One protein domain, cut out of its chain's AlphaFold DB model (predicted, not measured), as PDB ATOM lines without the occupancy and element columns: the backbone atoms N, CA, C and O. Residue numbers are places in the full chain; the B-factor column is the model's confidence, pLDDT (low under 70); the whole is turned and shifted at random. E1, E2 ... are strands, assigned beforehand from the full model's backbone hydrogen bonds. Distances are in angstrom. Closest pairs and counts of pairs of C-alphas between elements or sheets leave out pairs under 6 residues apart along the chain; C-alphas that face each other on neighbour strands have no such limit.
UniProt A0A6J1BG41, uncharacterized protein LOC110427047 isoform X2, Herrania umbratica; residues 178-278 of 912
ATOM      1  N   ILE A 178      -6.605  48.875 -37.481       83.25
ATOM      2  CA  ILE A 178      -6.365  48.726 -38.920       83.25
ATOM      3  C   ILE A 178      -6.682  47.279 -39.295       83.25
ATOM      4  O   ILE A 178      -5.927  46.368 -38.961       83.25
ATOM      5  N   PHE A 179      -7.800  47.057 -39.989       80.81
ATOM      6  CA  PHE A 179      -8.291  45.706 -40.293       80.81
ATOM      7  C   PHE A 179      -7.391  44.913 -41.246       80.81
ATOM      8  O   PHE A 179      -7.255  43.702 -41.090       80.81
ATOM      9  N   LYS A 180      -6.770  45.586 -42.222       81.06
ATOM     10  CA  LYS A 180      -5.870  44.974 -43.205       81.06
ATOM     11  C   LYS A 180      -4.736  45.938 -43.527       81.06
ATOM     12  O   LYS A 180      -4.971  46.975 -44.143       81.06
ATOM     13  N   HIS A 181      -3.520  45.605 -43.102       84.19
ATOM     14  CA  HIS A 181      -2.340  46.430 -43.352       84.19
ATOM     15  C   HIS A 181      -1.484  45.850 -44.484       84.19
ATOM     16  O   HIS A 181      -1.305  44.637 -44.561       84.19
ATOM     17  N   SER A 182      -0.904  46.699 -45.341       81.50
ATOM     18  CA  SER A 182      -0.126  46.261 -46.513       81.50
ATOM     19  C   SER A 182       1.164  45.514 -46.181       81.50
ATOM     20  O   SER A 182       1.674  44.827 -47.058       81.50
ATOM     21  N   PHE A 183       1.688  45.637 -44.957       81.94
ATOM     22  CA  PHE A 183       2.829  44.852 -44.441       81.94
ATOM     23  C   PHE A 183       2.410  43.659 -43.574       81.94
ATOM     24  O   PHE A 183       3.241  42.840 -43.209       81.94
ATOM     25  N   HIS A 184       1.133  43.592 -43.193       84.50
ATOM     26  CA  HIS A 184       0.610  42.555 -42.310       84.50
ATOM     27  C   HIS A 184      -0.880  42.302 -42.614       84.50
ATOM     28  O   HIS A 184      -1.761  42.716 -41.856       84.50
ATOM     29  N   PRO A 185      -1.195  41.678 -43.764       81.44
ATOM     30  CA  PRO A 185      -2.566  41.542 -44.249       81.44
ATOM     31  C   PRO A 185      -3.348  40.443 -43.521       81.44
ATOM     32  O   PRO A 185      -4.575  40.438 -43.587       81.44
ATOM     33  N   SER A 186      -2.652  39.523 -42.848       83.94
ATOM     34  CA  SER A 186      -3.235  38.316 -42.254       83.94
ATOM     35  C   SER A 186      -3.993  38.572 -40.950       83.94
ATOM     36  O   SER A 186      -4.936  37.843 -40.648       83.94
ATOM     37  N   HIS A 187      -3.622  39.598 -40.175       86.94
ATOM     38  CA  HIS A 187      -4.347  39.963 -38.953       86.94
ATOM     39  C   HIS A 187      -4.455  41.480 -38.766       86.94
ATOM     40  O   HIS A 187      -3.537  42.205 -39.165       86.94
ATOM     41  N   PRO A 188      -5.531  41.952 -38.104       85.69
ATOM     42  CA  PRO A 188      -5.717  43.363 -37.805       85.69
ATOM     43  C   PRO A 188      -4.664  43.874 -36.817       85.69
ATOM     44  O   PRO A 188      -4.301  43.184 -35.862       85.69
ATOM     45  N   LEU A 189      -4.223  45.114 -37.021       87.69
ATOM     46  CA  LEU A 189      -3.343  45.822 -36.097       87.69
ATOM     47  C   LEU A 189      -4.178  46.701 -35.169       87.69
ATOM     48  O   LEU A 189      -5.019  47.469 -35.632       87.69
ATOM     49  N   GLN A 190      -3.948  46.606 -33.865       85.06
ATOM     50  CA  GLN A 190      -4.639  47.415 -32.860       85.06
ATOM     51  C   GLN A 190      -3.720  48.516 -32.352       85.06
ATOM     52  O   GLN A 190      -2.522  48.298 -32.200       85.06
ATOM     53  N   LEU A 191      -4.270  49.688 -32.063       82.31
ATOM     54  CA  LEU A 191      -3.523  50.769 -31.438       82.31
ATOM     55  C   LEU A 191      -3.324  50.464 -29.942       82.31
ATOM     56  O   LEU A 191      -4.273  50.473 -29.157       82.31
ATOM     57  N   CYS A 192      -2.085  50.193 -29.550       73.88
ATOM     58  CA  CYS A 192      -1.686  49.752 -28.215       73.88
ATOM     59  C   CYS A 192      -0.868  50.856 -27.516       73.88
ATOM     60  O   CYS A 192      -0.150  51.609 -28.179       73.88
ATOM     61  N   ASN A 193      -0.963  50.969 -26.184       66.75
ATOM     62  CA  ASN A 193      -0.031  51.804 -25.413       66.75
ATOM     63  C   ASN A 193       1.321  51.081 -25.327       66.75
ATOM     64  O   ASN A 193       1.350  49.882 -25.045       66.75
ATOM     65  N   SER A 194       2.424  51.786 -25.581       57.41
ATOM     66  CA  SER A 194       3.765  51.199 -25.636       57.41
ATOM     67  C   SER A 194       4.315  50.913 -24.231       57.41
ATOM     68  O   SER A 194       5.117  51.669 -23.694       57.41
ATOM     69  N   HIS A 195       3.896  49.804 -23.631       55.09
ATOM     70  CA  HIS A 195       4.629  49.156 -22.536       55.09
ATOM     71  C   HIS A 195       5.465  47.990 -23.086       55.09
ATOM     72  O   HIS A 195       5.482  46.905 -22.518       55.09
ATOM     73  N   PHE A 196       6.078  48.182 -24.260       55.59
ATOM     74  CA  PHE A 196       6.915  47.162 -24.881       55.59
ATOM     75  C   PHE A 196       8.342  47.342 -24.376       55.59
ATOM     76  O   PHE A 196       9.039  48.251 -24.828       55.59
ATOM     77  N   ASP A 197       8.767  46.478 -23.462       51.19
ATOM     78  CA  ASP A 197      10.177  46.346 -23.114       51.19
ATOM     79  C   ASP A 197      10.933  45.895 -24.383       51.19
ATOM     80  O   ASP A 197      10.826  44.755 -24.826       51.19
ATOM     81  N   ASN A 198      11.657  46.826 -25.012       57.78
ATOM     82  CA  ASN A 198      12.669  46.597 -26.060       57.78
ATOM     83  C   ASN A 198      12.218  46.151 -27.478       57.78
ATOM     84  O   ASN A 198      13.046  45.665 -28.246       57.78
ATOM     85  N   GLY A 199      10.960  46.354 -27.890       68.31
ATOM     86  CA  GLY A 199      10.502  46.023 -29.258       68.31
ATOM     87  C   GLY A 199      10.950  47.010 -30.362       68.31
ATOM     88  O   GLY A 199      10.877  48.227 -30.170       68.31
ATOM     89  N   LEU A 200      11.353  46.492 -31.537       76.88
ATOM     90  CA  LEU A 200      11.664  47.264 -32.758       76.88
ATOM     91  C   LEU A 200      10.470  47.317 -33.724       76.88
ATOM     92  O   LEU A 200       9.703  46.364 -33.841       76.88
ATOM     93  N   CYS A 201      10.337  48.422 -34.455       80.94
ATOM     94  CA  CYS A 201       9.346  48.588 -35.514       80.94
ATOM     95  C   CYS A 201       9.689  47.710 -36.711       80.94
ATOM     96  O   CYS A 201      10.743  47.872 -37.319       80.94
ATOM     97  N   ASN A 202       8.774  46.834 -37.128       82.62
ATOM     98  CA  ASN A 202       9.016  45.931 -38.255       82.62
ATOM     99  C   ASN A 202       9.232  46.673 -39.586       82.62
ATOM    100  O   ASN A 202       9.870  46.133 -40.489       82.62
ATOM    101  N   ALA A 203       8.725  47.902 -39.718       81.62
ATOM    102  CA  ALA A 203       8.909  48.712 -40.918       81.62
ATOM    103  C   ALA A 203      10.285  49.397 -40.950       81.62
ATOM    104  O   ALA A 203      11.099  49.058 -41.806       81.62
ATOM    105  N   CYS A 204      10.552  50.326 -40.026       76.25
ATOM    106  CA  CYS A 204      11.768  51.150 -40.033       76.25
ATOM    107  C   CYS A 204      12.924  50.595 -39.188       76.25
ATOM    108  O   CYS A 204      14.009  51.155 -39.219       76.25
ATOM    109  N   ASN A 205      12.714  49.511 -38.437       74.44
ATOM    110  CA  ASN A 205      13.692  48.900 -37.531       74.44
ATOM    111  C   ASN A 205      14.155  49.789 -36.357       74.44
ATOM    112  O   ASN A 205      15.107  49.434 -35.668       74.44
ATOM    113  N   LEU A 206      13.468  50.910 -36.098       73.38
ATOM    114  CA  LEU A 206      13.726  51.782 -34.948       73.38
ATOM    115  C   LEU A 206      12.942  51.325 -33.701       73.38
ATOM    116  O   LEU A 206      11.879  50.703 -33.843       73.38
ATOM    117  N   PRO A 207      13.406  51.644 -32.480       72.44
ATOM    118  CA  PRO A 207      12.721  51.251 -31.253       72.44
ATOM    119  C   PRO A 207      11.317  51.863 -31.117       72.44
ATOM    120  O   PRO A 207      11.069  53.011 -31.481       72.44
ATOM    121  N   ILE A 208      10.357  51.093 -30.595       71.94
ATOM    122  CA  ILE A 208       8.942  51.512 -30.510       71.94
ATOM    123  C   ILE A 208       8.617  52.251 -29.213       71.94
ATOM    124  O   ILE A 208       7.689  53.057 -29.182       71.94
ATOM    125  N   TRP A 209       9.382  52.006 -28.151       60.53
ATOM    126  CA  TRP A 209       9.158  52.586 -26.823       60.53
ATOM    127  C   TRP A 209       9.298  54.118 -26.778       60.53
ATOM    128  O   TRP A 209       8.820  54.743 -25.834       60.53
ATOM    129  N   GLU A 210       9.894  54.732 -27.801       56.97
ATOM    130  CA  GLU A 210       9.974  56.191 -27.948       56.97
ATOM    131  C   GLU A 210       8.596  56.850 -28.149       56.97
ATOM    132  O   GLU A 210       8.399  58.011 -27.793       56.97
ATOM    133  N   PHE A 211       7.605  56.116 -28.671       56.50
ATOM    134  CA  PHE A 211       6.296  56.659 -29.033       56.50
ATOM    135  C   PHE A 211       5.202  55.921 -28.254       56.50
ATOM    136  O   PHE A 211       4.885  54.778 -28.570       56.50
ATOM    137  N   ARG A 212       4.570  56.591 -27.272       61.25
ATOM    138  CA  ARG A 212       3.527  56.058 -26.351       61.25
ATOM    139  C   ARG A 212       2.428  55.191 -26.990       61.25
ATOM    140  O   ARG A 212       1.705  54.491 -26.279       61.25
ATOM    141  N   LYS A 213       2.229  55.306 -28.305       70.56
ATOM    142  CA  LYS A 213       1.223  54.625 -29.119       70.56
ATOM    143  C   LYS A 213       1.905  53.922 -30.292       70.56
ATOM    144  O   LYS A 213       2.658  54.549 -31.033       70.56
ATOM    145  N   ALA A 214       1.569  52.654 -30.502       77.62
ATOM    146  CA  ALA A 214       2.034  51.859 -31.636       77.62
ATOM    147  C   ALA A 214       0.928  50.921 -32.124       77.62
ATOM    148  O   ALA A 214       0.070  50.509 -31.342       77.62
ATOM    149  N   TYR A 215       0.949  50.568 -33.405       85.31
ATOM    150  CA  TYR A 215       0.054  49.546 -33.937       85.31
ATOM    151  C   TYR A 215       0.675  48.177 -33.719       85.31
ATOM    152  O   TYR A 215       1.761  47.904 -34.219       85.31
ATOM    153  N   CYS A 216      -0.017  47.324 -32.970       84.00
ATOM    154  CA  CYS A 216       0.472  46.016 -32.582       84.00
ATOM    155  C   CYS A 216      -0.479  44.900 -33.034       84.00
ATOM    156  O   CYS A 216      -1.705  45.008 -32.931       84.00
ATOM    157  N   CYS A 217       0.088  43.808 -33.540       86.31
ATOM    158  CA  CYS A 217      -0.613  42.547 -33.735       86.31
ATOM    159  C   CYS A 217      -0.332  41.641 -32.537       86.31
ATOM    160  O   CYS A 217       0.763  41.093 -32.419       86.31
ATOM    161  N   ARG A 218      -1.340  41.390 -31.694       73.81
ATOM    162  CA  ARG A 218      -1.197  40.496 -30.527       73.81
ATOM    163  C   ARG A 218      -0.903  39.031 -30.886       73.81
ATOM    164  O   ARG A 218      -0.567  38.259 -30.001       73.81
ATOM    165  N   LYS A 219      -1.075  38.635 -32.154       81.50
ATOM    166  CA  LYS A 219      -0.873  37.254 -32.625       81.50
ATOM    167  C   LYS A 219       0.499  36.996 -33.253       81.50
ATOM    168  O   LYS A 219       0.892  35.841 -33.325       81.50
ATOM    169  N   CYS A 220       1.182  38.026 -33.761       82.56
ATOM    170  CA  CYS A 220       2.358  37.858 -34.631       82.56
ATOM    171  C   CYS A 220       3.599  38.628 -34.173       82.56
ATOM    172  O   CYS A 220       4.520  38.760 -34.967       82.56
ATOM    173  N   GLU A 221       3.593  39.197 -32.960       79.44
ATOM    174  CA  GLU A 221       4.670  40.080 -32.464       79.44
ATOM    175  C   GLU A 221       5.072  41.162 -33.487       79.44
ATOM    176  O   GLU A 221       6.221  41.586 -33.587       79.44
ATOM    177  N   PHE A 222       4.091  41.612 -34.274       84.50
ATOM    178  CA  PHE A 222       4.281  42.583 -35.340       84.50
ATOM    179  C   PHE A 222       3.884  43.959 -34.831       84.50
ATOM    180  O   PHE A 222       2.738  44.172 -34.421       84.50
ATOM    181  N   HIS A 223       4.823  44.891 -34.877       85.19
ATOM    182  CA  HIS A 223       4.691  46.200 -34.282       85.19
ATOM    183  C   HIS A 223       5.124  47.283 -35.273       85.19
ATOM    184  O   HIS A 223       6.173  47.195 -35.909       85.19
ATOM    185  N   LEU A 224       4.313  48.330 -35.397       83.69
ATOM    186  CA  LEU A 224       4.598  49.491 -36.229       83.69
ATOM    187  C   LEU A 224       4.476  50.768 -35.414       83.69
ATOM    188  O   LEU A 224       3.520  50.937 -34.648       83.69
ATOM    189  N   HIS A 225       5.380  51.719 -35.654       79.94
ATOM    190  CA  HIS A 225       5.115  53.096 -35.258       79.94
ATOM    191  C   HIS A 225       3.829  53.594 -35.905       79.94
ATOM    192  O   HIS A 225       3.430  53.174 -36.993       79.94
ATOM    193  N   VAL A 226       3.212  54.562 -35.244       78.31
ATOM    194  CA  VAL A 226       1.996  55.223 -35.715       78.31
ATOM    195  C   VAL A 226       2.171  55.844 -37.114       78.31
ATOM    196  O   VAL A 226       1.275  55.697 -37.942       78.31
ATOM    197  N   HIS A 227       3.335  56.436 -37.420       74.31
ATOM    198  CA  HIS A 227       3.657  56.927 -38.769       74.31
ATOM    199  C   HIS A 227       3.931  55.776 -39.759       74.31
ATOM    200  O   HIS A 227       3.386  55.757 -40.861       74.31
ATOM    201  N   CYS A 228       4.678  54.746 -39.344       80.06
ATOM    202  CA  CYS A 228       4.978  53.574 -40.175       80.06
ATOM    203  C   CYS A 228       3.725  52.803 -40.630       80.06
ATOM    204  O   CYS A 228       3.742  52.180 -41.688       80.06
ATOM    205  N   ALA A 229       2.629  52.859 -39.868       81.75
ATOM    206  CA  ALA A 229       1.354  52.222 -40.211       81.75
ATOM    207  C   ALA A 229       0.598  52.893 -41.377       81.75
ATOM    208  O   ALA A 229      -0.426  52.382 -41.835       81.75
ATOM    209  N   LYS A 230       1.069  54.050 -41.857       77.06
ATOM    210  CA  LYS A 230       0.553  54.692 -43.076       77.06
ATOM    211  C   LYS A 230       1.296  54.270 -44.331       77.06
ATOM    212  O   LYS A 230       0.771  54.444 -45.433       77.06
ATOM    213  N   LEU A 231       2.507  53.747 -44.169       78.44
ATOM    214  CA  LEU A 231       3.358  53.406 -45.289       78.44
ATOM    215  C   LEU A 231       2.754  52.241 -46.067       78.44
ATOM    216  O   LEU A 231       2.210  51.281 -45.515       78.44
ATOM    217  N   ARG A 232       2.853  52.339 -47.386       77.44
ATOM    218  CA  ARG A 232       2.438  51.295 -48.313       77.44
ATOM    219  C   ARG A 232       3.587  51.034 -49.277       77.44
ATOM    220  O   ARG A 232       4.296  51.984 -49.613       77.44
ATOM    221  N   PRO A 233       3.749  49.788 -49.751       79.44
ATOM    222  CA  PRO A 233       4.669  49.513 -50.841       79.44
ATOM    223  C   PRO A 233       4.344  50.423 -52.028       79.44
ATOM    224  O   PRO A 233       3.199  50.448 -52.483       79.44
ATOM    225  N   SER A 234       5.329  51.191 -52.479       76.25
ATOM    226  CA  SER A 234       5.181  52.199 -53.533       76.25
ATOM    227  C   SER A 234       5.868  51.796 -54.832       76.25
ATOM    228  O   SER A 234       5.483  52.278 -55.893       76.25
ATOM    229  N   LEU A 235       6.852  50.896 -54.765       76.88
ATOM    230  CA  LEU A 235       7.675  50.514 -55.905       76.88
ATOM    231  C   LEU A 235       7.720  48.992 -56.053       76.88
ATOM    232  O   LEU A 235       8.082  48.286 -55.117       76.88
ATOM    233  N   LYS A 236       7.392  48.477 -57.237       71.19
ATOM    234  CA  LYS A 236       7.644  47.081 -57.603       71.19
ATOM    235  C   LYS A 236       8.807  47.069 -58.586       71.19
ATOM    236  O   LYS A 236       8.721  47.734 -59.612       71.19
ATOM    237  N   VAL A 237       9.877  46.353 -58.263       65.50
ATOM    238  CA  VAL A 237      11.060  46.240 -59.128       65.50
ATOM    239  C   VAL A 237      11.242  44.804 -59.584       65.50
ATOM    240  O   VAL A 237      10.893  43.876 -58.864       65.50
ATOM    241  N   GLU A 238      11.813  44.605 -60.768       62.03
ATOM    242  CA  GLU A 238      12.072  43.260 -61.305       62.03
ATOM    243  C   GLU A 238      13.052  42.457 -60.437       62.03
ATOM    244  O   GLU A 238      12.980  41.235 -60.377       62.03
ATOM    245  N   LEU A 239      13.928  43.158 -59.710       62.53
ATOM    246  CA  LEU A 239      14.941  42.590 -58.819       62.53
ATOM    247  C   LEU A 239      14.357  41.955 -57.542       62.53
ATOM    248  O   LEU A 239      15.067  41.229 -56.846       62.53
ATOM    249  N   HIS A 240      13.098  42.243 -57.189       71.44
ATOM    250  CA  HIS A 240      12.467  41.712 -55.981       71.44
ATOM    251  C   HIS A 240      10.945  41.592 -56.115       71.44
ATOM    252  O   HIS A 240      10.251  42.565 -56.394       71.44
ATOM    253  N   GLU A 241      10.403  40.401 -55.847       69.25
ATOM    254  CA  GLU A 241       8.987  40.092 -56.099       69.25
ATOM    255  C   GLU A 241       8.000  40.900 -55.237       69.25
ATOM    256  O   GLU A 241       6.891  41.216 -55.684       69.25
ATOM    257  N   HIS A 242       8.390  41.256 -54.009       79.31
ATOM    258  CA  HIS A 242       7.566  42.065 -53.114       79.31
ATOM    259  C   HIS A 242       7.734  43.559 -53.393       79.31
ATOM    260  O   HIS A 242       8.823  44.042 -53.694       79.31
ATOM    261  N   GLY A 243       6.655  44.321 -53.200       78.81
ATOM    262  CA  GLY A 243       6.726  45.776 -53.275       78.81
ATOM    263  C   GLY A 243       7.653  46.359 -52.200       78.81
ATOM    264  O   GLY A 243       7.554  46.023 -51.017       78.81
ATOM    265  N   LEU A 244       8.522  47.269 -52.619       82.38
ATOM    266  CA  LEU A 244       9.408  48.053 -51.777       82.38
ATOM    267  C   LEU A 244       8.695  49.308 -51.267       82.38
ATOM    268  O   LEU A 244       7.850  49.899 -51.941       82.38
ATOM    269  N   THR A 245       9.056  49.717 -50.058       81.38
ATOM    270  CA  THR A 245       8.581  50.938 -49.402       81.38
ATOM    271  C   THR A 245       9.758  51.882 -49.207       81.38
ATOM    272  O   THR A 245      10.839  51.442 -48.826       81.38
ATOM    273  N   PHE A 246       9.549  53.165 -49.472       81.19
ATOM    274  CA  PHE A 246      10.542  54.210 -49.244       81.19
ATOM    275  C   PHE A 246      10.647  54.570 -47.752       81.19
ATOM    276  O   PHE A 246       9.624  54.753 -47.092       81.19
ATOM    277  N   PHE A 247      11.872  54.703 -47.243       74.19
ATOM    278  CA  PHE A 247      12.179  55.127 -45.876       74.19
ATOM    279  C   PHE A 247      13.243  56.231 -45.881       74.19
ATOM    280  O   PHE A 247      14.236  56.135 -46.601       74.19
ATOM    281  N   ARG A 248      13.057  57.253 -45.036       67.38
ATOM    282  CA  ARG A 248      14.095  58.234 -44.673       67.38
ATOM    283  C   ARG A 248      14.643  57.884 -43.292       67.38
ATOM    284  O   ARG A 248      13.854  57.650 -42.376       67.38
ATOM    285  N   ILE A 249      15.963  57.815 -43.152       63.38
ATOM    286  CA  ILE A 249      16.627  57.493 -41.883       63.38
ATOM    287  C   ILE A 249      16.687  58.758 -41.027       63.38
ATOM    288  O   ILE A 249      17.110  59.809 -41.493       63.38
ATOM    289  N   LYS A 250      16.287  58.638 -39.757       54.09
ATOM    290  CA  LYS A 250      16.599  59.597 -38.688       54.09
ATOM    291  C   LYS A 250      17.519  58.870 -37.694       54.09
ATOM    292  O   LYS A 250      17.311  57.687 -37.451       54.09
ATOM    293  N   ALA A 251      18.569  59.547 -37.234       46.59
ATOM    294  CA  ALA A 251      19.825  58.998 -36.698       46.59
ATOM    295  C   ALA A 251      19.770  57.834 -35.662       46.59
ATOM    296  O   ALA A 251      18.812  57.679 -34.912       46.59
ATOM    297  N   ASN A 252      20.907  57.118 -35.563       48.25
ATOM    298  CA  ASN A 252      21.351  56.190 -34.497       48.25
ATOM    299  C   ASN A 252      20.693  54.796 -34.361       48.25
ATOM    300  O   ASN A 252      20.311  54.390 -33.264       48.25
ATOM    301  N   THR A 253      20.698  53.977 -35.420       46.34
ATOM    302  CA  THR A 253      20.571  52.503 -35.284       46.34
ATOM    303  C   THR A 253      21.486  51.755 -36.271       46.34
ATOM    304  O   THR A 253      21.885  52.346 -37.271       46.34
ATOM    305  N   PRO A 254      21.883  50.494 -35.990       50.62
ATOM    306  CA  PRO A 254      22.964  49.837 -36.724       50.62
ATOM    307  C   PRO A 254      22.589  49.406 -38.156       50.62
ATOM    308  O   PRO A 254      21.593  48.716 -38.370       50.62
ATOM    309  N   THR A 255      23.457  49.809 -39.096       55.81
ATOM    310  CA  THR A 255      23.786  49.238 -40.417       55.81
ATOM    311  C   THR A 255      22.630  48.692 -41.261       55.81
ATOM    312  O   THR A 255      22.512  47.497 -41.548       55.81
ATOM    313  N   HIS A 256      21.804  49.591 -41.799       66.94
ATOM    314  CA  HIS A 256      21.058  49.245 -43.006       66.94
ATOM    315  C   HIS A 256      22.064  49.130 -44.166       66.94
ATOM    316  O   HIS A 256      22.624  50.124 -44.605       66.94
ATOM    317  N   LEU A 257      22.326  47.921 -44.660       68.94
ATOM    318  CA  LEU A 257      23.206  47.708 -45.815       68.94
ATOM    319  C   LEU A 257      22.382  47.616 -47.097       68.94
ATOM    320  O   LEU A 257      21.361  46.919 -47.137       68.94
ATOM    321  N   CYS A 258      22.837  48.281 -48.157       73.62
ATOM    322  CA  CYS A 258      22.304  48.072 -49.492       73.62
ATOM    323  C   CYS A 258      22.634  46.657 -49.975       73.62
ATOM    324  O   CYS A 258      23.796  46.252 -49.997       73.62
ATOM    325  N   ARG A 259      21.622  45.926 -50.449       72.00
ATOM    326  CA  ARG A 259      21.777  44.559 -50.957       72.00
ATOM    327  C   ARG A 259      22.705  44.461 -52.174       72.00
ATOM    328  O   ARG A 259      23.363  43.442 -52.334       72.00
ATOM    329  N   ILE A 260      22.750  45.495 -53.014       67.12
ATOM    330  CA  ILE A 260      23.446  45.454 -54.308       67.12
ATOM    331  C   ILE A 260      24.893  45.942 -54.186       67.12
ATOM    332  O   ILE A 260      25.812  45.212 -54.556       67.12
ATOM    333  N   CYS A 261      25.104  47.148 -53.648       66.56
ATOM    334  CA  CYS A 261      26.440  47.743 -53.530       66.56
ATOM    335  C   CYS A 261      27.144  47.441 -52.197       66.56
ATOM    336  O   CYS A 261      28.335  47.708 -52.069       66.56
ATOM    337  N   GLY A 262      26.433  46.907 -51.196       66.00
ATOM    338  CA  GLY A 262      26.990  46.647 -49.865       66.00
ATOM    339  C   GLY A 262      27.260  47.905 -49.033       66.00
ATOM    340  O   GLY A 262      27.783  47.787 -47.929       66.00
ATOM    341  N   PHE A 263      26.911  49.093 -49.537       67.00
ATOM    342  CA  PHE A 263      27.075  50.354 -48.817       67.00
ATOM    343  C   PHE A 263      26.200  50.378 -47.560       67.00
ATOM    344  O   PHE A 263      25.019  50.020 -47.621       67.00
ATOM    345  N   SER A 264      26.781  50.788 -46.434       65.25
ATOM    346  CA  SER A 264      26.058  50.985 -45.178       65.25
ATOM    347  C   SER A 264      25.440  52.372 -45.166       65.25
ATOM    348  O   SER A 264      26.145  53.356 -45.358       65.25
ATOM    349  N   PHE A 265      24.142  52.467 -44.904       63.16
ATOM    350  CA  PHE A 265      23.437  53.736 -44.735       63.16
ATOM    351  C   PHE A 265      23.686  54.341 -43.333       63.16
ATOM    352  O   PHE A 265      22.757  54.851 -42.705       63.16
ATOM    353  N   ASP A 266      24.918  54.238 -42.816       54.25
ATOM    354  CA  ASP A 266      25.311  54.867 -41.552       54.25
ATOM    355  C   ASP A 266      25.393  56.388 -41.745       54.25
ATOM    356  O   ASP A 266      25.891  56.880 -42.757       54.25
ATOM    357  N   ALA A 267      24.853  57.129 -40.780       49.22
ATOM    358  CA  ALA A 267      24.598  58.559 -40.882       49.22
ATOM    359  C   ALA A 267      25.870  59.384 -41.168       49.22
ATOM    360  O   ALA A 267      26.664  59.652 -40.268       49.22
ATOM    361  N   ILE A 268      25.996  59.871 -42.403       42.59
ATOM    362  CA  ILE A 268      26.753  61.081 -42.736       42.59
ATOM    363  C   ILE A 268      25.708  62.140 -43.121       42.59
ATOM    364  O   ILE A 268      25.382  62.311 -44.289       42.59
ATOM    365  N   GLY A 269      25.121  62.807 -42.122       46.97
ATOM    366  CA  GLY A 269      24.175  63.916 -42.325       46.97
ATOM    367  C   GLY A 269      22.686  63.541 -42.423       46.97
ATOM    368  O   GLY A 269      22.316  62.380 -42.599       46.97
ATOM    369  N   ASP A 270      21.834  64.558 -42.270       43.91
ATOM    370  CA  ASP A 270      20.392  64.495 -41.952       43.91
ATOM    371  C   ASP A 270      19.445  63.948 -43.055       43.91
ATOM    372  O   ASP A 270      18.231  63.988 -42.868       43.91
ATOM    373  N   ASP A 271      19.936  63.388 -44.172       51.53
ATOM    374  CA  ASP A 271      19.089  63.098 -45.355       51.53
ATOM    375  C   ASP A 271      19.338  61.748 -46.074       51.53
ATOM    376  O   ASP A 271      19.097  61.594 -47.273       51.53
ATOM    377  N   SER A 272      19.768  60.701 -45.365       58.31
ATOM    378  CA  SER A 272      19.898  59.365 -45.983       58.31
ATOM    379  C   SER A 272      18.539  58.671 -46.196       58.31
ATOM    380  O   SER A 272      17.737  58.539 -45.267       58.31
ATOM    381  N   ALA A 273      18.279  58.163 -47.409       70.19
ATOM    382  CA  ALA A 273      17.034  57.471 -47.766       70.19
ATOM    383  C   ALA A 273      17.264  56.162 -48.541       70.19
ATOM    384  O   ALA A 273      18.224  56.024 -49.299       70.19
ATOM    385  N   PHE A 274      16.361  55.194 -48.373       76.12
ATOM    386  CA  PHE A 274      16.475  53.865 -48.976       76.12
ATOM    387  C   PHE A 274      15.106  53.233 -49.251       76.12
ATOM    388  O   PHE A 274      14.085  53.616 -48.677       76.12
ATOM    389  N   TYR A 275      15.082  52.231 -50.127       79.88
ATOM    390  CA  TYR A 275      13.901  51.405 -50.366       79.88
ATOM    391  C   TYR A 275      14.043  50.070 -49.659       79.88
ATOM    392  O   TYR A 275      15.070  49.408 -49.771       79.88
ATOM    393  N   ARG A 276      12.997  49.639 -48.963       80.88
ATOM    394  CA  ARG A 276      13.012  48.402 -48.191       80.88
ATOM    395  C   ARG A 276      11.808  47.536 -48.479       80.88
ATOM    396  O   ARG A 276      10.666  47.997 -48.469       80.88
ATOM    397  N   CYS A 277      12.066  46.251 -48.653       83.31
ATOM    398  CA  CYS A 277      11.035  45.240 -48.532       83.31
ATOM    399  C   CYS A 277      10.827  44.931 -47.048       83.31
ATOM    400  O   CYS A 277      11.669  44.281 -46.432       83.31
ATOM    401  N   VAL A 278       9.707  45.371 -46.472       80.19
ATOM    402  CA  VAL A 278       9.376  45.095 -45.060       80.19
ATOM    403  C   VAL A 278       9.191  43.594 -44.815       80.19
ATOM    404  O   VAL A 278       9.598  43.089 -43.776       80.19
TER     405      VAL A 278
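This is residues 178 to 278 of the 912 residues of the protein "uncharacterized protein LOC110427047 isoform X2" of Herrania umbratica (UniProt A0A6J1BG41). Little of the domain is regular structure: two lobes stand side by side, each a small antiparallel sheet with a long loop, E1-E2-E3 in the first and E4-E5-E6 in the second. Each sheet is a meander, each strand the antiparallel neighbour of the one before. The 101 printed residues have no named helix and six strands, E1 to E6, holding 31 residues: all strand. The whole is compact, radius of gyration of the C-alphas 14.2 A, spans 37 by 30 by 18 A.

E1, residues 189 to 193, starts at C-alpha (-3.343, 45.822, -36.097). E2 is 213 to 217, E3 222 to 225, E4 235 to 237. E5, 240 to 248, measures 20.1 A and bends by 66 degrees at 243. E6, 273 to 277, ends at C-alpha (11.035, 45.240, -48.532).

Hairpin E1 and E2 has N 190 and O 216 within hydrogen-bond range, 2.9 A; hairpin E2 and E3, N 217 and O 222, 2.8 A. E3 and E4 are apart. E5's pairing is staggered: hairpin E4 and E5 has N 244 and O 235 at 2.7 A, hairpin E5 and E6 N 245 and O 276 at 2.8 A.

The farthest C-alphas, His 195 and Glu 238, are 39.9 A apart. The printed part has no cut. Links E1 to E2 and E5 to E6 are long. Mean pLDDT of the printed part is 71.5; 38 residues are under 70, among them 260 to 272.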